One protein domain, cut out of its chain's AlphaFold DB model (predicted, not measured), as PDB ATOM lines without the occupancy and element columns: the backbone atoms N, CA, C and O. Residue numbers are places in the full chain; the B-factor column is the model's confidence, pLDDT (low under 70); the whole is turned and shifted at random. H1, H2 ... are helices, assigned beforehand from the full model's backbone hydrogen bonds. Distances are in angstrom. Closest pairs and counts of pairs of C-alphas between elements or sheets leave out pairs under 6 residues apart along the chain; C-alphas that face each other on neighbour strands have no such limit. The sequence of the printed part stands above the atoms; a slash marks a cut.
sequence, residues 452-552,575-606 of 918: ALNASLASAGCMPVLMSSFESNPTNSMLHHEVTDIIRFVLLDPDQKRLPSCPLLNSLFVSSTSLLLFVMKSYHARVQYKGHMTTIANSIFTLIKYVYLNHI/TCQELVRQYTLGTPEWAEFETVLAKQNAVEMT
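What this domain is: This is residues 452 to 552 and 575 to 606 of the 918 residues of an uncharacterized protein of Aphanomyces astaci (UniProt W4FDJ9). The longest helix, H6, runs side by side with H3, and H2 folds back along H3, so that H2, H3 and H6 make an arc with H4 and H5, one after the other, on its inner side. H7 and H8 meet in a corner, H7 crossing H6 and H8 packing on H5, while H1 packs on H4 far from H6. The printed part has 133 residues with eight named helices, H1 to H8 in order, and no named strand: all helix. It is compact, with a radius of gyration of the C-alphas of 14.7 A and spans of 44 by 43 by 26 A.

How they stand to each other: Start at H6, residues 530 to 549. It touches H3, residues 477 to 492, the same way at a shallow tilt of 12 degrees; the closest C-alphas, of Thr 484 and His 532, are 6.4 A apart. With residues 530 to 537 alone it touches H5, residues 515 to 524, closest at C-alphas Val 519 and Met 533, 5.4 A. With residues 540 to 547 alone it touches H7, residues 576 to 585, about perpendicular at 74 degrees; look at C-alphas Ile 544 and Arg 581, 6.0 A. H8, residues 588 to 605, touches H5 with residues 590 to 593 alone, closest at C-alphas Leu 516 and Trp 590, 6.8 A. H2, residues 462 to 472, forms a helical hairpin with H3, closest at C-alphas Phe 470 and His 480, 6.2 A. The hub is H4, residues 503 to 509, touching four helices; one is H1, residues 452 to 459, closest at C-alphas Ala 458 and Leu 504, 4.7 A. H1 and H6 are apart. Every O i to N i+4 pair is within hydrogen-bond range in H1, H3, H5 and H7; the counts are 5 of 7 in H2, 15 of 16 in H6, 11 of 14 in H8 and 1 of 3 in H4, where 3 of 4 O i to N i+3 pairs are within range.

Where its parts are: Find C-alpha 530 at (15.897, 14.634, -2.654); from there H6 runs 29.0 A to C-alpha 549. H8 spans 26.8 A, ending at C-alpha 605, (9.831, 18.994, 12.205), and H3 spans 21.7 A. H2, H7, H5, H1 and H4 are shorter; H1 begins at C-alpha 452, (16.494, -18.151, -7.234).

The domain as a whole: The C-alphas farthest apart, of Ala 452 and Thr 606, are 46.1 A apart. Residues 553 to 574 are not printed; C-alphas 552 and 575 are 17.4 A apart across this cut. Of the links printed whole, H3 to H4 is short and the others are tight. The model's mean pLDDT over the printed part is 77.9; among the stretches under 70 are residues 544 to 552 and 600 to 606.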
ATOM      1  N   ALA A 452      15.898 -18.072  -5.894       91.44
ATOM      2  CA  ALA A 452      16.494 -18.151  -7.234       91.44
ATOM      3  C   ALA A 452      16.172 -16.918  -8.097       91.44
ATOM      4  O   ALA A 452      16.990 -16.485  -8.908       91.44
ATOM      5  N   LEU A 453      15.000 -16.308  -7.883       92.56
ATOM      6  CA  LEU A 453      14.599 -15.097  -8.597       92.56
ATOM      7  C   LEU A 453      15.429 -13.893  -8.134       92.56
ATOM      8  O   LEU A 453      15.925 -13.138  -8.965       92.56
ATOM      9  N   ASN A 454      15.656 -13.758  -6.823       92.38
ATOM     10  CA  ASN A 454      16.559 -12.751  -6.262       92.38
ATOM     11  C   ASN A 454      17.990 -12.911  -6.797       92.38
ATOM     12  O   ASN A 454      18.622 -11.911  -7.135       92.38
ATOM     13  N   ALA A 455      18.491 -14.147  -6.902       92.94
ATOM     14  CA  ALA A 455      19.811 -14.424  -7.464       92.94
ATOM     15  C   ALA A 455      19.901 -13.998  -8.940       92.94
ATOM     16  O   ALA A 455      20.834 -13.285  -9.307       92.94
ATOM     17  N   SER A 456      18.902 -14.348  -9.758       95.25
ATOM     18  CA  SER A 456      18.866 -13.964 -11.175       95.25
ATOM     19  C   SER A 456      18.706 -12.452 -11.390       95.25
ATOM     20  O   SER A 456      19.290 -11.899 -12.321       95.25
ATOM     21  N   LEU A 457      17.926 -11.767 -10.548       95.38
ATOM     22  CA  LEU A 457      17.787 -10.307 -10.577       95.38
ATOM     23  C   LEU A 457      19.107  -9.611 -10.221       95.38
ATOM     24  O   LEU A 457      19.486  -8.628 -10.858       95.38
ATOM     25  N   ALA A 458      19.812 -10.128  -9.214       93.00
ATOM     26  CA  ALA A 458      21.102  -9.600  -8.797       93.00
ATOM     27  C   ALA A 458      22.175  -9.800  -9.874       93.00
ATOM     28  O   ALA A 458      22.866  -8.844 -10.217       93.00
ATOM     29  N   SER A 459      22.273 -11.000 -10.461       93.38
ATOM     30  CA  SER A 459      23.242 -11.292 -11.527       93.38
ATOM     31  C   SER A 459      23.001 -10.456 -12.785       93.38
ATOM     32  O   SER A 459      23.947 -10.122 -13.491       93.38
ATOM     33  N   ALA A 460      21.747 -10.080 -13.054       94.56
ATOM     34  CA  ALA A 460      21.390  -9.186 -14.152       94.56
ATOM     35  C   ALA A 460      21.666  -7.694 -13.857       94.56
ATOM     36  O   ALA A 460      21.518  -6.861 -14.750       94.56
ATOM     37  N   GLY A 461      22.055  -7.333 -12.628       93.12
ATOM     38  CA  GLY A 461      22.326  -5.947 -12.237       93.12
ATOM     39  C   GLY A 461      21.065  -5.106 -12.012       93.12
ATOM     40  O   GLY A 461      21.059  -3.917 -12.324       93.12
ATOM     41  N   CYS A 462      19.995  -5.702 -11.472       94.69
ATOM     42  CA  CYS A 462      18.706  -5.027 -11.290       94.69
ATOM     43  C   CYS A 462      18.789  -3.760 -10.417       94.69
ATOM     44  O   CYS A 462      18.345  -2.701 -10.856       94.69
ATOM     45  N   MET A 463      19.382  -3.833  -9.217       94.19
ATOM     46  CA  MET A 463      19.429  -2.680  -8.299       94.19
ATOM     47  C   MET A 463      20.206  -1.477  -8.868       94.19
ATOM     48  O   MET A 463      19.660  -0.374  -8.825       94.19
ATOM     49  N   PRO A 464      21.400  -1.651  -9.478       92.44
ATOM     50  CA  PRO A 464      22.081  -0.571 -10.195       92.44
ATOM     51  C   PRO A 464      21.207   0.131 -11.244       92.44
ATOM     52  O   PRO A 464      21.137   1.357 -11.266       92.44
ATOM     53  N   VAL A 465      20.494  -0.632 -12.083       92.81
ATOM     54  CA  VAL A 465      19.622  -0.078 -13.137       92.81
ATOM     55  C   VAL A 465      18.459   0.723 -12.541       92.81
ATOM     56  O   VAL A 465      18.134   1.809 -13.028       92.81
ATOM     57  N   LEU A 466      17.851   0.223 -11.462       92.94
ATOM     58  CA  LEU A 466      16.785   0.929 -10.748       92.94
ATOM     59  C   LEU A 466      17.289   2.242 -10.133       92.94
ATOM     60  O   LEU A 466      16.623   3.264 -10.252       92.94
ATOM     61  N   MET A 467      18.483   2.254  -9.538       91.62
ATOM     62  CA  MET A 467      19.080   3.479  -8.993       91.62
ATOM     63  C   MET A 467      19.376   4.510 -10.091       91.62
ATOM     64  O   MET A 467      19.019   5.676  -9.946       91.62
ATOM     65  N   SER A 468      19.927   4.086 -11.232       90.56
ATOM     66  CA  SER A 468      20.144   4.968 -12.390       90.56
ATOM     67  C   SER A 468      18.843   5.550 -12.965       90.56
ATOM     68  O   SER A 468      18.875   6.575 -13.648       90.56
ATOM     69  N   SER A 469      17.685   4.951 -12.659       88.31
ATOM     70  CA  SER A 469      16.385   5.469 -13.100       88.31
ATOM     71  C   SER A 469      16.089   6.862 -12.524       88.31
ATOM     72  O   SER A 469      15.510   7.684 -13.233       88.31
ATOM     73  N   PHE A 470      16.559   7.169 -11.304       85.38
ATOM     74  CA  PHE A 470      16.434   8.502 -10.697       85.38
ATOM     75  C   PHE A 470      17.103   9.592 -11.542       85.38
ATOM     76  O   PHE A 470      16.492  10.621 -11.822       85.38
ATOM     77  N   GLU A 471      18.345   9.361 -11.972       86.38
ATOM     78  CA  GLU A 471      19.108  10.323 -12.777       86.38
ATOM     79  C   GLU A 471      18.583  10.410 -14.220       86.38
ATOM     80  O   GLU A 471      18.553  11.497 -14.790       86.38
ATOM     81  N   SER A 472      18.114   9.297 -14.801       84.69
ATOM     82  CA  SER A 472      17.590   9.271 -16.180       84.69
ATOM     83  C   SER A 472      16.276  10.038 -16.373       84.69
ATOM     84  O   SER A 472      16.004  10.532 -17.468       84.69
ATOM     85  N   ASN A 473      15.450  10.117 -15.325       76.88
ATOM     86  CA  ASN A 473      14.128  10.742 -15.338       76.88
ATOM     87  C   ASN A 473      13.941  11.569 -14.051       76.88
ATOM     88  O   ASN A 473      13.168  11.177 -13.176       76.88
ATOM     89  N   PRO A 474      14.654  12.701 -13.901       73.19
ATOM     90  CA  PRO A 474      14.758  13.430 -12.635       73.19
ATOM     91  C   PRO A 474      13.457  14.105 -12.184       73.19
ATOM     92  O   PRO A 474      13.361  14.474 -11.019       73.19
ATOM     93  N   THR A 475      12.470  14.229 -13.072       69.75
ATOM     94  CA  THR A 475      11.160  14.847 -12.813       69.75
ATOM     95  C   THR A 475      10.039  13.826 -12.569       69.75
ATOM     96  O   THR A 475       8.919  14.225 -12.275       69.75
ATOM     97  N   ASN A 476      10.294  12.514 -12.711       66.56
ATOM     98  CA  ASN A 476       9.256  11.478 -12.614       66.56
ATOM     99  C   ASN A 476       9.137  10.925 -11.183       66.56
ATOM    100  O   ASN A 476       9.708   9.886 -10.841       66.56
ATOM    101  N   SER A 477       8.367  11.615 -10.351       64.31
ATOM    102  CA  SER A 477       8.120  11.270  -8.946       64.31
ATOM    103  C   SER A 477       7.420   9.922  -8.749       64.31
ATOM    104  O   SER A 477       7.748   9.198  -7.808       64.31
ATOM    105  N   MET A 478       6.512   9.528  -9.647       59.41
ATOM    106  CA  MET A 478       5.851   8.215  -9.596       59.41
ATOM    107  C   MET A 478       6.858   7.070  -9.750       59.41
ATOM    108  O   MET A 478       6.869   6.132  -8.950       59.41
ATOM    109  N   LEU A 479       7.763   7.179 -10.723       68.88
ATOM    110  CA  LEU A 479       8.870   6.244 -10.910       68.88
ATOM    111  C   LEU A 479       9.785   6.209  -9.683       68.88
ATOM    112  O   LEU A 479      10.145   5.134  -9.205       68.88
ATOM    113  N   HIS A 480      10.148   7.374  -9.146       76.25
ATOM    114  CA  HIS A 480      11.001   7.474  -7.959       76.25
ATOM    115  C   HIS A 480      10.364   6.846  -6.727       76.25
ATOM    116  O   HIS A 480      11.067   6.202  -5.945       76.25
ATOM    117  N   HIS A 481       9.051   6.987  -6.552       73.62
ATOM    118  CA  HIS A 481       8.312   6.338  -5.477       73.62
ATOM    119  C   HIS A 481       8.389   4.814  -5.589       73.62
ATOM    120  O   HIS A 481       8.763   4.153  -4.620       73.62
ATOM    121  N   GLU A 482       8.145   4.264  -6.781       76.19
ATOM    122  CA  GLU A 482       8.247   2.825  -7.031       76.19
ATOM    123  C   GLU A 482       9.667   2.295  -6.774       76.19
ATOM    124  O   GLU A 482       9.837   1.290  -6.080       76.19
ATOM    125  N   VAL A 483      10.705   2.995  -7.246       84.44
ATOM    126  CA  VAL A 483      12.106   2.621  -6.982       84.44
ATOM    127  C   VAL A 483      12.444   2.720  -5.489       84.44
ATOM    128  O   VAL A 483      13.096   1.831  -4.939       84.44
ATOM    129  N   THR A 484      11.980   3.767  -4.806       82.50
ATOM    130  CA  THR A 484      12.185   3.952  -3.358       82.50
ATOM    131  C   THR A 484      11.557   2.816  -2.562       82.50
ATOM    132  O   THR A 484      12.190   2.273  -1.656       82.50
ATOM    133  N   ASP A 485      10.333   2.423  -2.915       80.06
ATOM    134  CA  ASP A 485       9.633   1.293  -2.310       80.06
ATOM    135  C   ASP A 485      10.402  -0.014  -2.496       80.06
ATOM    136  O   ASP A 485      10.533  -0.784  -1.543       80.06
ATOM    137  N   ILE A 486      10.942  -0.259  -3.696       86.94
ATOM    138  CA  ILE A 486      11.779  -1.432  -3.968       86.94
ATOM    139  C   ILE A 486      13.003  -1.432  -3.050       86.94
ATOM    140  O   ILE A 486      13.250  -2.426  -2.365       86.94
ATOM    141  N   ILE A 487      13.754  -0.327  -3.004       89.50
ATOM    142  CA  ILE A 487      14.970  -0.211  -2.186       89.50
ATOM    143  C   ILE A 487      14.639  -0.453  -0.712       89.50
ATOM    144  O   ILE A 487      15.275  -1.281  -0.063       89.50
ATOM    145  N   ARG A 488      13.597   0.202  -0.190       86.12
ATOM    146  CA  ARG A 488      13.145   0.018   1.195       86.12
ATOM    147  C   ARG A 488      12.733  -1.419   1.479       86.12
ATOM    148  O   ARG A 488      13.089  -1.944   2.525       86.12
ATOM    149  N   PHE A 489      12.006  -2.062   0.570       84.44
ATOM    150  CA  PHE A 489      11.584  -3.450   0.736       84.44
ATOM    151  C   PHE A 489      12.779  -4.409   0.785       84.44
ATOM    152  O   PHE A 489      12.812  -5.309   1.619       84.44
ATOM    153  N   VAL A 490      13.776  -4.197  -0.080       88.00
ATOM    154  CA  VAL A 490      15.017  -4.984  -0.103       88.00
ATOM    155  C   VAL A 490      15.826  -4.789   1.183       88.00
ATOM    156  O   VAL A 490      16.354  -5.770   1.695       88.00
ATOM    157  N   LEU A 491      15.903  -3.555   1.695       84.12
ATOM    158  CA  LEU A 491      16.646  -3.203   2.911       84.12
ATOM    159  C   LEU A 491      15.976  -3.703   4.195       84.12
ATOM    160  O   LEU A 491      16.650  -4.229   5.074       84.12
ATOM    161  N   LEU A 492      14.665  -3.482   4.327       78.38
ATOM    162  CA  LEU A 492      13.924  -3.743   5.561       78.38
ATOM    163  C   LEU A 492      13.498  -5.207   5.696       78.38
ATOM    164  O   LEU A 492      13.294  -5.653   6.818       78.38
ATOM    165  N   ASP A 493      13.328  -5.910   4.569       75.31
ATOM    166  CA  ASP A 493      12.806  -7.278   4.471       75.31
ATOM    167  C   ASP A 493      11.683  -7.576   5.487       75.31
ATOM    168  O   ASP A 493      11.882  -8.296   6.464       75.31
ATOM    169  N   PRO A 494      10.483  -7.007   5.290       69.94
ATOM    170  CA  PRO A 494       9.461  -6.937   6.336       69.94
ATOM    171  C   PRO A 494       8.942  -8.300   6.826       69.94
ATOM    172  O   PRO A 494       8.461  -8.389   7.952       69.94
ATOM    173  N   ASP A 495       9.039  -9.354   6.009       70.62
ATOM    174  CA  ASP A 495       8.676 -10.726   6.402       70.62
ATOM    175  C   ASP A 495       9.883 -11.557   6.898       70.62
ATOM    176  O   ASP A 495       9.710 -12.735   7.198       70.62
ATOM    177  N   GLN A 496      11.095 -10.985   6.952       73.94
ATOM    178  CA  GLN A 496      12.343 -11.655   7.362       73.94
ATOM    179  C   GLN A 496      12.626 -12.971   6.607       73.94
ATOM    180  O   GLN A 496      13.110 -13.948   7.176       73.94
ATOM    181  N   LYS A 497      12.294 -13.020   5.311       75.19
ATOM    182  CA  LYS A 497      12.470 -14.217   4.464       75.19
ATOM    183  C   LYS A 497      13.816 -14.259   3.747       75.19
ATOM    184  O   LYS A 497      14.175 -15.293   3.184       75.19
ATOM    185  N   ARG A 498      14.546 -13.145   3.682       78.88
ATOM    186  CA  ARG A 498      15.832 -13.051   2.987       78.88
ATOM    187  C   ARG A 498      16.960 -13.410   3.938       78.88
ATOM    188  O   ARG A 498      17.053 -12.900   5.046       78.88
ATOM    189  N   LEU A 499      17.859 -14.256   3.449       79.81
ATOM    190  CA  LEU A 499      19.126 -14.524   4.115       79.81
ATOM    191  C   LEU A 499      20.085 -13.336   3.917       79.81
ATOM    192  O   LEU A 499      20.011 -12.674   2.880       79.81
ATOM    193  N   PRO A 500      21.045 -13.101   4.826       70.06
ATOM    194  CA  PRO A 500      22.068 -12.064   4.647       70.06
ATOM    195  C   PRO A 500      22.915 -12.288   3.393       70.06
ATOM    196  O   PRO A 500      23.341 -11.346   2.743       70.06
ATOM    197  N   SER A 501      23.112 -13.543   2.987       76.50
ATOM    198  CA  SER A 501      23.790 -13.890   1.735       76.50
ATOM    199  C   SER A 501      22.975 -13.563   0.476       76.50
ATOM    200  O   SER A 501      23.435 -13.858  -0.626       76.50
ATOM    201  N   CYS A 502      21.776 -12.975   0.603       83.75
ATOM    202  CA  CYS A 502      20.913 -12.631  -0.523       83.75
ATOM    203  C   CYS A 502      21.661 -11.727  -1.519       83.75
ATOM    204  O   CYS A 502      21.930 -10.561  -1.209       83.75
ATOM    205  N   PRO A 503      21.934 -12.208  -2.748       85.44
ATOM    206  CA  PRO A 503      22.702 -11.448  -3.735       85.44
ATOM    207  C   PRO A 503      22.064 -10.098  -4.080       85.44
ATOM    208  O   PRO A 503      22.763  -9.129  -4.371       85.44
ATOM    209  N   LEU A 504      20.733 -10.013  -4.008       88.25
ATOM    210  CA  LEU A 504      19.990  -8.794  -4.310       88.25
ATOM    211  C   LEU A 504      20.213  -7.698  -3.256       88.25
ATOM    212  O   LEU A 504      20.312  -6.531  -3.623       88.25
ATOM    213  N   LEU A 505      20.344  -8.057  -1.972       88.44
ATOM    214  CA  LEU A 505      20.706  -7.102  -0.917       88.44
ATOM    215  C   LEU A 505      22.142  -6.607  -1.117       88.44
ATOM    216  O   LEU A 505      22.373  -5.403  -1.135       88.44
ATOM    217  N   ASN A 506      23.083  -7.519  -1.368       86.62
ATOM    218  CA  ASN A 506      24.488  -7.173  -1.616       86.62
ATOM    219  C   ASN A 506      24.663  -6.262  -2.837       86.62
ATOM    220  O   ASN A 506      25.518  -5.379  -2.840       86.62
ATOM    221  N   SER A 507      23.814  -6.423  -3.856       87.94
ATOM    222  CA  SER A 507      23.863  -5.605  -5.071       87.94
ATOM    223  C   SER A 507      23.612  -4.104  -4.839       87.94
ATOM    224  O   SER A 507      24.015  -3.298  -5.674       87.94
ATOM    225  N   LEU A 508      23.008  -3.715  -3.706       88.25
ATOM    226  CA  LEU A 508      22.845  -2.309  -3.306       88.25
ATOM    227  C   LEU A 508      24.156  -1.638  -2.881       88.25
ATOM    228  O   LEU A 508      24.232  -0.413  -2.871       88.25
ATOM    229  N   PHE A 509      25.175  -2.410  -2.506       87.06
ATOM    230  CA  PHE A 509      26.406  -1.894  -1.896       87.06
ATOM    231  C   PHE A 509      27.657  -2.165  -2.745       87.06
ATOM    232  O   PHE A 509      28.779  -2.034  -2.262       87.06
ATOM    233  N   VAL A 510      27.488  -2.527  -4.021       79.19
ATOM    234  CA  VAL A 510      28.603  -2.743  -4.959       79.19
ATOM    235  C   VAL A 510      29.348  -1.424  -5.197       79.19
ATOM    236  O   VAL A 510      28.731  -0.380  -5.390       79.19
ATOM    237  N   SER A 511      30.680  -1.468  -5.224       64.06
ATOM    238  CA  SER A 511      31.573  -0.298  -5.186       64.06
ATOM    239  C   SER A 511      31.367   0.731  -6.309       64.06
ATOM    240  O   SER A 511      31.575   1.917  -6.078       64.06
ATOM    241  N   SER A 512      30.904   0.331  -7.497       60.59
ATOM    242  CA  SER A 512      30.600   1.257  -8.604       60.59
ATOM    243  C   SER A 512      29.230   1.946  -8.502       60.59
ATOM    244  O   SER A 512      28.990   2.924  -9.203       60.59
ATOM    245  N   THR A 513      28.317   1.435  -7.667       67.50
ATOM    246  CA  THR A 513      26.915   1.881  -7.544       67.50
ATOM    247  C   THR A 513      26.413   1.722  -6.106       67.50
ATOM    248  O   THR A 513      25.335   1.180  -5.871       67.50
ATOM    249  N   SER A 514      27.222   2.143  -5.131       88.25
ATOM    250  CA  SER A 514      26.861   2.041  -3.714       88.25
ATOM    251  C   SER A 514      25.670   2.942  -3.404       88.25
ATOM    252  O   SER A 514      25.708   4.146  -3.674       88.25
ATOM    253  N   LEU A 515      24.627   2.374  -2.796       91.56
ATOM    254  CA  LEU A 515      23.443   3.103  -2.347       91.56
ATOM    255  C   LEU A 515      23.804   4.241  -1.393       91.56
ATOM    256  O   LEU A 515      23.217   5.313  -1.491       91.56
ATOM    257  N   LEU A 516      24.782   4.027  -0.506       91.00
ATOM    258  CA  LEU A 516      25.224   5.036   0.460       91.00
ATOM    259  C   LEU A 516      25.809   6.250  -0.267       91.00
ATOM    260  O   LEU A 516      25.361   7.378  -0.063       91.00
ATOM    261  N   LEU A 517      26.762   6.004  -1.172       89.00
ATOM    262  CA  LEU A 517      27.404   7.050  -1.972       89.00
ATOM    263  C   LEU A 517      26.393   7.765  -2.873       89.00
ATOM    264  O   LEU A 517      26.426   8.989  -2.981       89.00
ATOM    265  N   PHE A 518      25.477   7.014  -3.489       89.94
ATOM    266  CA  PHE A 518      24.412   7.568  -4.318       89.94
ATOM    267  C   PHE A 518      23.502   8.502  -3.516       89.94
ATOM    268  O   PHE A 518      23.324   9.650  -3.907       89.94
ATOM    269  N   VAL A 519      22.993   8.055  -2.363       89.19
ATOM    270  CA  VAL A 519      22.129   8.862  -1.490       89.19
ATOM    271  C   VAL A 519      22.837  10.139  -1.051       89.19
ATOM    272  O   VAL A 519      22.257  11.211  -1.192       89.19
ATOM    273  N   MET A 520      24.088  10.060  -0.587       89.56
ATOM    274  CA  MET A 520      24.853  11.243  -0.175       89.56
ATOM    275  C   MET A 520      25.074  12.206  -1.347       89.56
ATOM    276  O   MET A 520      24.753  13.391  -1.247       89.56
ATOM    277  N   LYS A 521      25.553  11.704  -2.493       88.12
ATOM    278  CA  LYS A 521      25.796  12.511  -3.699       88.12
ATOM    279  C   LYS A 521      24.518  13.198  -4.179       88.12
ATOM    280  O   LYS A 521      24.530  14.404  -4.417       88.12
ATOM    281  N   SER A 522      23.421  12.455  -4.299       83.62
ATOM    282  CA  SER A 522      22.125  12.979  -4.729       83.62
ATOM    283  C   SER A 522      21.520  13.934  -3.711       83.62
ATOM    284  O   SER A 522      20.847  14.871  -4.108       83.62
ATOM    285  N   TYR A 523      21.761  13.742  -2.415       80.56
ATOM    286  CA  TYR A 523      21.269  14.643  -1.377       80.56
ATOM    287  C   TYR A 523      22.003  15.992  -1.371       80.56
ATOM    288  O   TYR A 523      21.386  17.036  -1.155       80.56
ATOM    289  N   HIS A 524      23.318  15.980  -1.611       81.44
ATOM    290  CA  HIS A 524      24.126  17.197  -1.729       81.44
ATOM    291  C   HIS A 524      23.919  17.913  -3.068       81.44
ATOM    292  O   HIS A 524      23.998  19.143  -3.134       81.44
ATOM    293  N   ALA A 525      23.620  17.168  -4.129       72.44
ATOM    294  CA  ALA A 525      23.155  17.734  -5.383       72.44
ATOM    295  C   ALA A 525      21.729  18.295  -5.207       72.44
ATOM    296  O   ALA A 525      20.872  17.686  -4.575       72.44
ATOM    297  N   ARG A 526      21.440  19.472  -5.770       61.88
ATOM    298  CA  ARG A 526      20.103  20.098  -5.711       61.88
ATOM    299  C   ARG A 526      19.115  19.405  -6.668       61.88
ATOM    300  O   ARG A 526      18.648  20.015  -7.625       61.88
ATOM    301  N   VAL A 527      18.865  18.111  -6.466       67.00
ATOM    302  CA  VAL A 527      18.006  17.268  -7.318       67.00
ATOM    303  C   VAL A 527      16.551  17.280  -6.842       67.00
ATOM    304  O   VAL A 527      16.281  17.360  -5.646       67.00
ATOM    305  N   GLN A 528      15.598  17.136  -7.768       62.44
ATOM    306  CA  GLN A 528      14.160  17.186  -7.454       62.44
ATOM    307  C   GLN A 528      13.676  16.025  -6.563       62.44
ATOM    308  O   GLN A 528      12.740  16.185  -5.788       62.44
ATOM    309  N   TYR A 529      14.347  14.871  -6.605       65.50
ATOM    310  CA  TYR A 529      13.969  13.662  -5.862       65.50
ATOM    311  C   TYR A 529      14.642  13.522  -4.488       65.50
ATOM    312  O   TYR A 529      14.664  12.441  -3.896       65.50
ATOM    313  N   LYS A 530      15.186  14.613  -3.942       67.81
ATOM    314  CA  LYS A 530      15.897  14.634  -2.654       67.81
ATOM    315  C   LYS A 530      15.084  14.048  -1.487       67.81
ATOM    316  O   LYS A 530      15.646  13.334  -0.663       67.81
ATOM    317  N   GLY A 531      13.761  14.243  -1.451       64.69
ATOM    318  CA  GLY A 531      12.891  13.657  -0.415       64.69
ATOM    319  C   GLY A 531      12.882  12.117  -0.395       64.69
ATOM    320  O   GLY A 531      12.800  11.496   0.670       64.69
ATOM    321  N   HIS A 532      13.055  11.480  -1.556       71.62
ATOM    322  CA  HIS A 532      13.225  10.029  -1.645       71.62
ATOM    323  C   HIS A 532      14.560   9.585  -1.033       71.62
ATOM    324  O   HIS A 532      14.602   8.584  -0.318       71.62
ATOM    325  N   MET A 533      15.627  10.367  -1.227       81.44
ATOM    326  CA  MET A 533      16.940  10.106  -0.624       81.44
ATOM    327  C   MET A 533      16.883  10.207   0.904       81.44
ATOM    328  O   MET A 533      17.361   9.301   1.584       81.44
ATOM    329  N   THR A 534      16.205  11.226   1.450       75.56
ATOM    330  CA  THR A 534      15.925  11.354   2.895       75.56
ATOM    331  C   THR A 534      15.210  10.112   3.433       75.56
ATOM    332  O   THR A 534      15.586   9.552   4.461       75.56
ATOM    333  N   THR A 535      14.197   9.633   2.710       73.75
ATOM    334  CA  THR A 535      13.402   8.460   3.099       73.75
ATOM    335  C   THR A 535      14.235   7.172   3.115       73.75
ATOM    336  O   THR A 535      14.100   6.350   4.029       73.75
ATOM    337  N   ILE A 536      15.107   6.981   2.122       79.06
ATOM    338  CA  ILE A 536      16.031   5.840   2.059       79.06
ATOM    339  C   ILE A 536      17.051   5.934   3.199       79.06
ATOM    340  O   ILE A 536      17.202   4.970   3.950       79.06
ATOM    341  N   ALA A 537      17.677   7.098   3.392       81.75
ATOM    342  CA  ALA A 537      18.660   7.324   4.448       81.75
ATOM    343  C   ALA A 537      18.080   7.046   5.841       81.75
ATOM    344  O   ALA A 537      18.647   6.265   6.601       81.75
ATOM    345  N   ASN A 538      16.895   7.590   6.141       78.38
ATOM    346  CA  ASN A 538      16.191   7.334   7.399       78.38
ATOM    347  C   ASN A 538      15.922   5.834   7.614       78.38
ATOM    348  O   ASN A 538      15.995   5.356   8.744       78.38
ATOM    349  N   SER A 539      15.649   5.070   6.550       81.38
ATOM    350  CA  SER A 539      15.448   3.613   6.649       81.38
ATOM    351  C   SER A 539      16.728   2.892   7.065       81.38
ATOM    352  O   SER A 539      16.688   2.024   7.932       81.38
ATOM    353  N   ILE A 540      17.862   3.280   6.476       84.69
ATOM    354  CA  ILE A 540      19.182   2.713   6.774       84.69
ATOM    355  C   ILE A 540      19.592   3.053   8.213       84.69
ATOM    356  O   ILE A 540      19.945   2.153   8.972       84.69
ATOM    357  N   PHE A 541      19.466   4.316   8.638       79.75
ATOM    358  CA  PHE A 541      19.767   4.714  10.020       79.75
ATOM    359  C   PHE A 541      18.851   4.035  11.043       79.75
ATOM    360  O   PHE A 541      19.314   3.605  12.099       79.75
ATOM    361  N   THR A 542      17.563   3.876  10.720       75.00
ATOM    362  CA  THR A 542      16.623   3.145  11.581       75.00
ATOM    363  C   THR A 542      17.078   1.699  11.765       75.00
ATOM    364  O   THR A 542      17.174   1.239  12.900       75.00
ATOM    365  N   LEU A 543      17.430   0.999  10.678       73.38
ATOM    366  CA  LEU A 543      17.936  -0.377  10.740       73.38
ATOM    367  C   LEU A 543      19.161  -0.507  11.658       73.38
ATOM    368  O   LEU A 543      19.203  -1.416  12.482       73.38
ATOM    369  N   ILE A 544      20.119   0.420  11.568       69.56
ATOM    370  CA  ILE A 544      21.348   0.407  12.380       69.56
ATOM    371  C   ILE A 544      21.049   0.688  13.860       69.56
ATOM    372  O   ILE A 544      21.589   0.020  14.743       69.56
ATOM    373  N   LYS A 545      20.163   1.646  14.156       64.31
ATOM    374  CA  LYS A 545      19.821   2.028  15.536       64.31
ATOM    375  C   LYS A 545      19.127   0.902  16.308       64.31
ATOM    376  O   LYS A 545      19.399   0.720  17.494       64.31
ATOM    377  N   TYR A 546      18.284   0.110  15.642       53.78
ATOM    378  CA  TYR A 546      17.675  -1.086  16.238       53.78
ATOM    379  C   TYR A 546      18.711  -2.157  16.623       53.78
ATOM    380  O   TYR A 546      18.516  -2.859  17.614       53.78
ATOM    381  N   VAL A 547      19.829  -2.270  15.897       54.06
ATOM    382  CA  VAL A 547      20.919  -3.201  16.243       54.06
ATOM    383  C   VAL A 547      21.659  -2.747  17.509       54.06
ATOM    384  O   VAL A 547      21.956  -3.575  18.367       54.06
ATOM    385  N   TYR A 548      21.890  -1.440  17.680       51.62
ATOM    386  CA  TYR A 548      22.548  -0.886  18.875       51.62
ATOM    387  C   TYR A 548      21.775  -1.152  20.176       51.62
ATOM    388  O   TYR A 548      22.379  -1.518  21.183       51.62
ATOM    389  N   LEU A 549      20.444  -1.010  20.162       49.34
ATOM    390  CA  LEU A 549      19.597  -1.229  21.345       49.34
ATOM    391  C   LEU A 549      19.563  -2.700  21.797       49.34
ATOM    392  O   LEU A 549      19.441  -2.968  22.988       49.34
ATOM    393  N   ASN A 550      19.731  -3.648  20.871       45.62
ATOM    394  CA  ASN A 550      19.719  -5.085  21.166       45.62
ATOM    395  C   ASN A 550      21.077  -5.640  21.653       45.62
ATOM    396  O   ASN A 550      21.151  -6.812  22.021       45.62
ATOM    397  N   HIS A 551      22.138  -4.822  21.678       45.19
ATOM    398  CA  HIS A 551      23.485  -5.205  22.131       45.19
ATOM    399  C   HIS A 551      23.916  -4.562  23.465       45.19
ATOM    400  O   HIS A 551      25.070  -4.714  23.867       45.19
ATOM    401  N   ILE A 552      23.013  -3.884  24.182       39.59
ATOM    402  CA  ILE A 552      23.312  -3.333  25.514       39.59
ATOM    403  C   ILE A 552      23.476  -4.496  26.522       39.59
ATOM    404  O   ILE A 552      22.564  -5.318  26.643       39.59
ATOM    405  N   THR A 575      22.560 -11.380  10.459       74.19
ATOM    406  CA  THR A 575      21.244 -10.920   9.979       74.19
ATOM    407  C   THR A 575      21.416  -9.942   8.813       74.19
ATOM    408  O   THR A 575      22.492  -9.372   8.622       74.19
ATOM    409  N   CYS A 576      20.363  -9.700   8.022       73.75
ATOM    410  CA  CYS A 576      20.385  -8.660   6.981       73.75
ATOM    411  C   CYS A 576      20.731  -7.272   7.558       73.75
ATOM    412  O   CYS A 576      21.417  -6.486   6.912       73.75
ATOM    413  N   GLN A 577      20.301  -6.997   8.793       74.94
ATOM    414  CA  GLN A 577      20.597  -5.758   9.518       74.94
ATOM    415  C   GLN A 577      22.088  -5.634   9.851       74.94
ATOM    416  O   GLN A 577      22.676  -4.574   9.642       74.94
ATOM    417  N   GLU A 578      22.710  -6.721  10.315       76.06
ATOM    418  CA  GLU A 578      24.144  -6.750  10.619       76.06
ATOM    419  C   GLU A 578      24.997  -6.587   9.354       76.06
ATOM    420  O   GLU A 578      26.003  -5.884   9.367       76.06
ATOM    421  N   LEU A 579      24.561  -7.153   8.229       81.62
ATOM    422  CA  LEU A 579      25.232  -6.961   6.946       81.62
ATOM    423  C   LEU A 579      25.182  -5.498   6.475       81.62
ATOM    424  O   LEU A 579      26.205  -4.937   6.087       81.62
ATOM    425  N   VAL A 580      24.010  -4.853   6.539       83.00
ATOM    426  CA  VAL A 580      23.879  -3.418   6.221       83.00
ATOM    427  C   VAL A 580      24.778  -2.587   7.142       83.00
ATOM    428  O   VAL A 580      25.457  -1.675   6.667       83.00
ATOM    429  N   ARG A 581      24.860  -2.942   8.432       81.25
ATOM    430  CA  ARG A 581      25.767  -2.298   9.393       81.25
ATOM    431  C   ARG A 581      27.225  -2.396   8.947       81.25
ATOM    432  O   ARG A 581      27.907  -1.373   8.934       81.25
ATOM    433  N   GLN A 582      27.692  -3.573   8.534       82.81
ATOM    434  CA  GLN A 582      29.066  -3.767   8.047       82.81
ATOM    435  C   GLN A 582      29.396  -2.846   6.865       82.81
ATOM    436  O   GLN A 582      30.442  -2.199   6.874       82.81
ATOM    437  N   TYR A 583      28.484  -2.703   5.898       85.50
ATOM    438  CA  TYR A 583      28.668  -1.773   4.778       85.50
ATOM    439  C   TYR A 583      28.709  -0.305   5.220       85.50
ATOM    440  O   TYR A 583      29.534   0.463   4.724       85.50
ATOM    441  N   THR A 584      27.855   0.089   6.169       85.00
ATOM    442  CA  THR A 584      27.861   1.465   6.693       85.00
ATOM    443  C   THR A 584      29.113   1.786   7.505       85.00
ATOM    444  O   THR A 584      29.654   2.874   7.359       85.00
ATOM    445  N   LEU A 585      29.633   0.834   8.290       82.88
ATOM    446  CA  LEU A 585      30.896   0.994   9.021       82.88
ATOM    447  C   LEU A 585      32.100   1.094   8.080       82.88
ATOM    448  O   LEU A 585      33.060   1.790   8.385       82.88
ATOM    449  N   GLY A 586      32.035   0.420   6.931       81.94
ATOM    450  CA  GLY A 586      33.042   0.527   5.878       81.94
ATOM    451  C   GLY A 586      33.019   1.848   5.098       81.94
ATOM    452  O   GLY A 586      33.876   2.027   4.239       81.94
ATOM    453  N   THR A 587      32.066   2.752   5.362       84.75
ATOM    454  CA  THR A 587      31.899   4.031   4.643       84.75
ATOM    455  C   THR A 587      31.906   5.200   5.642       84.75
ATOM    456  O   THR A 587      30.844   5.572   6.147       84.75
ATOM    457  N   PRO A 588      33.072   5.785   5.975       81.94
ATOM    458  CA  PRO A 588      33.179   6.800   7.029       81.94
ATOM    459  C   PRO A 588      32.355   8.065   6.743       81.94
ATOM    460  O   PRO A 588      31.773   8.636   7.663       81.94
ATOM    461  N   GLU A 589      32.207   8.456   5.475       85.06
ATOM    462  CA  GLU A 589      31.409   9.618   5.062       85.06
ATOM    463  C   GLU A 589      29.923   9.458   5.433       85.06
ATOM    464  O   GLU A 589      29.224  10.438   5.696       85.06
ATOM    465  N   TRP A 590      29.433   8.215   5.511       88.25
ATOM    466  CA  TRP A 590      28.056   7.926   5.910       88.25
ATOM    467  C   TRP A 590      27.793   8.252   7.387       88.25
ATOM    468  O   TRP A 590      26.694   8.685   7.735       88.25
ATOM    469  N   ALA A 591      28.793   8.079   8.257       81.44
ATOM    470  CA  ALA A 591      28.677   8.432   9.670       81.44
ATOM    471  C   ALA A 591      28.560   9.954   9.855       81.44
ATOM    472  O   ALA A 591      27.736  10.431  10.633       81.44
ATOM    473  N   GLU A 592      29.319  10.735   9.083       81.94
ATOM    474  CA  GLU A 592      29.221  12.199   9.096       81.94
ATOM    475  C   GLU A 592      27.862  12.686   8.570       81.94
ATOM    476  O   GLU A 592      27.274  13.637   9.104       81.94
ATOM    477  N   PHE A 593      27.321  11.985   7.568       84.94
ATOM    478  CA  PHE A 593      26.027  12.284   6.963       84.94
ATOM    479  C   PHE A 593      24.849  12.195   7.949       84.94
ATOM    480  O   PHE A 593      23.862  12.914   7.776       84.94
ATOM    481  N   GLU A 594      24.950  11.407   9.028       81.44
ATOM    482  CA  GLU A 594      23.915  11.331  10.074       81.44
ATOM    483  C   GLU A 594      23.596  12.713  10.657       81.44
ATOM    484  O   GLU A 594      22.432  13.092  10.810       81.44
ATOM    485  N   THR A 595      24.630  13.518  10.912       80.50
ATOM    486  CA  THR A 595      24.473  14.869  11.465       80.50
ATOM    487  C   THR A 595      23.808  15.827  10.475       80.50
ATOM    488  O   THR A 595      23.026  16.696  10.871       80.50
ATOM    489  N   VAL A 596      24.082  15.657   9.178       81.94
ATOM    490  CA  VAL A 596      23.480  16.434   8.087       81.94
ATOM    491  C   VAL A 596      21.990  16.111   7.978       81.94
ATOM    492  O   VAL A 596      21.158  17.022   7.928       81.94
ATOM    493  N   LEU A 597      21.644  14.824   8.008       78.69
ATOM    494  CA  LEU A 597      20.263  14.354   7.952       78.69
ATOM    495  C   LEU A 597      19.471  14.753   9.206       78.69
ATOM    496  O   LEU A 597      18.327  15.188   9.096       78.69
ATOM    497  N   ALA A 598      20.078  14.680  10.394       73.50
ATOM    498  CA  ALA A 598      19.454  15.097  11.648       73.50
ATOM    499  C   ALA A 598      19.092  16.592  11.647       73.50
ATOM    500  O   ALA A 598      17.988  16.957  12.057       73.50
ATOM    501  N   LYS A 599      19.978  17.456  11.129       73.25
ATOM    502  CA  LYS A 599      19.697  18.893  10.957       73.25
ATOM    503  C   LYS A 599      18.516  19.128  10.015       73.25
ATOM    504  O   LYS A 599      17.644  19.932  10.331       73.25
ATOM    505  N   GLN A 600      18.452  18.405   8.899       67.38
ATOM    506  CA  GLN A 600      17.325  18.496   7.968       67.38
ATOM    507  C   GLN A 600      16.016  18.019   8.599       67.38
ATOM    508  O   GLN A 600      15.021  18.735   8.541       67.38
ATOM    509  N   ASN A 601      16.012  16.846   9.235       62.75
ATOM    510  CA  ASN A 601      14.835  16.315   9.919       62.75
ATOM    511  C   ASN A 601      14.348  17.294  11.005       62.75
ATOM    512  O   ASN A 601      13.146  17.496  11.155       62.75
ATOM    513  N   ALA A 602      15.257  17.965  11.722       62.72
ATOM    514  CA  ALA A 602      14.898  19.010  12.679       62.72
ATOM    515  C   ALA A 602      14.184  20.193  11.998       62.72
ATOM    516  O   ALA A 602      13.125  20.614  12.465       62.72
ATOM    517  N   VAL A 603      14.694  20.676  10.858       58.00
ATOM    518  CA  VAL A 603      14.029  21.708  10.038       58.00
ATOM    519  C   VAL A 603      12.657  21.223   9.546       58.00
ATOM    520  O   VAL A 603      11.673  21.955   9.651       58.00
ATOM    521  N   GLU A 604      12.535  19.977   9.090       49.38
ATOM    522  CA  GLU A 604      11.270  19.371   8.649       49.38
ATOM    523  C   GLU A 604      10.262  19.126   9.779       49.38
ATOM    524  O   GLU A 604       9.065  18.987   9.514       49.38
ATOM    525  N   MET A 605      10.702  19.110  11.035       44.16
ATOM    526  CA  MET A 605       9.831  18.994  12.205       44.16
ATOM    527  C   MET A 605       9.394  20.357  12.759       44.16
ATOM    528  O   MET A 605       8.419  20.414  13.510       44.16
ATOM    529  N   THR A 606      10.017  21.468  12.338       43.31
ATOM    530  CA  THR A 606       9.576  22.820  12.734       43.31
ATOM    531  C   THR A 606       8.213  23.193  12.124       43.31
ATOM    532  O   THR A 606       7.884  22.754  11.012       43.31
TER     533      THR A 606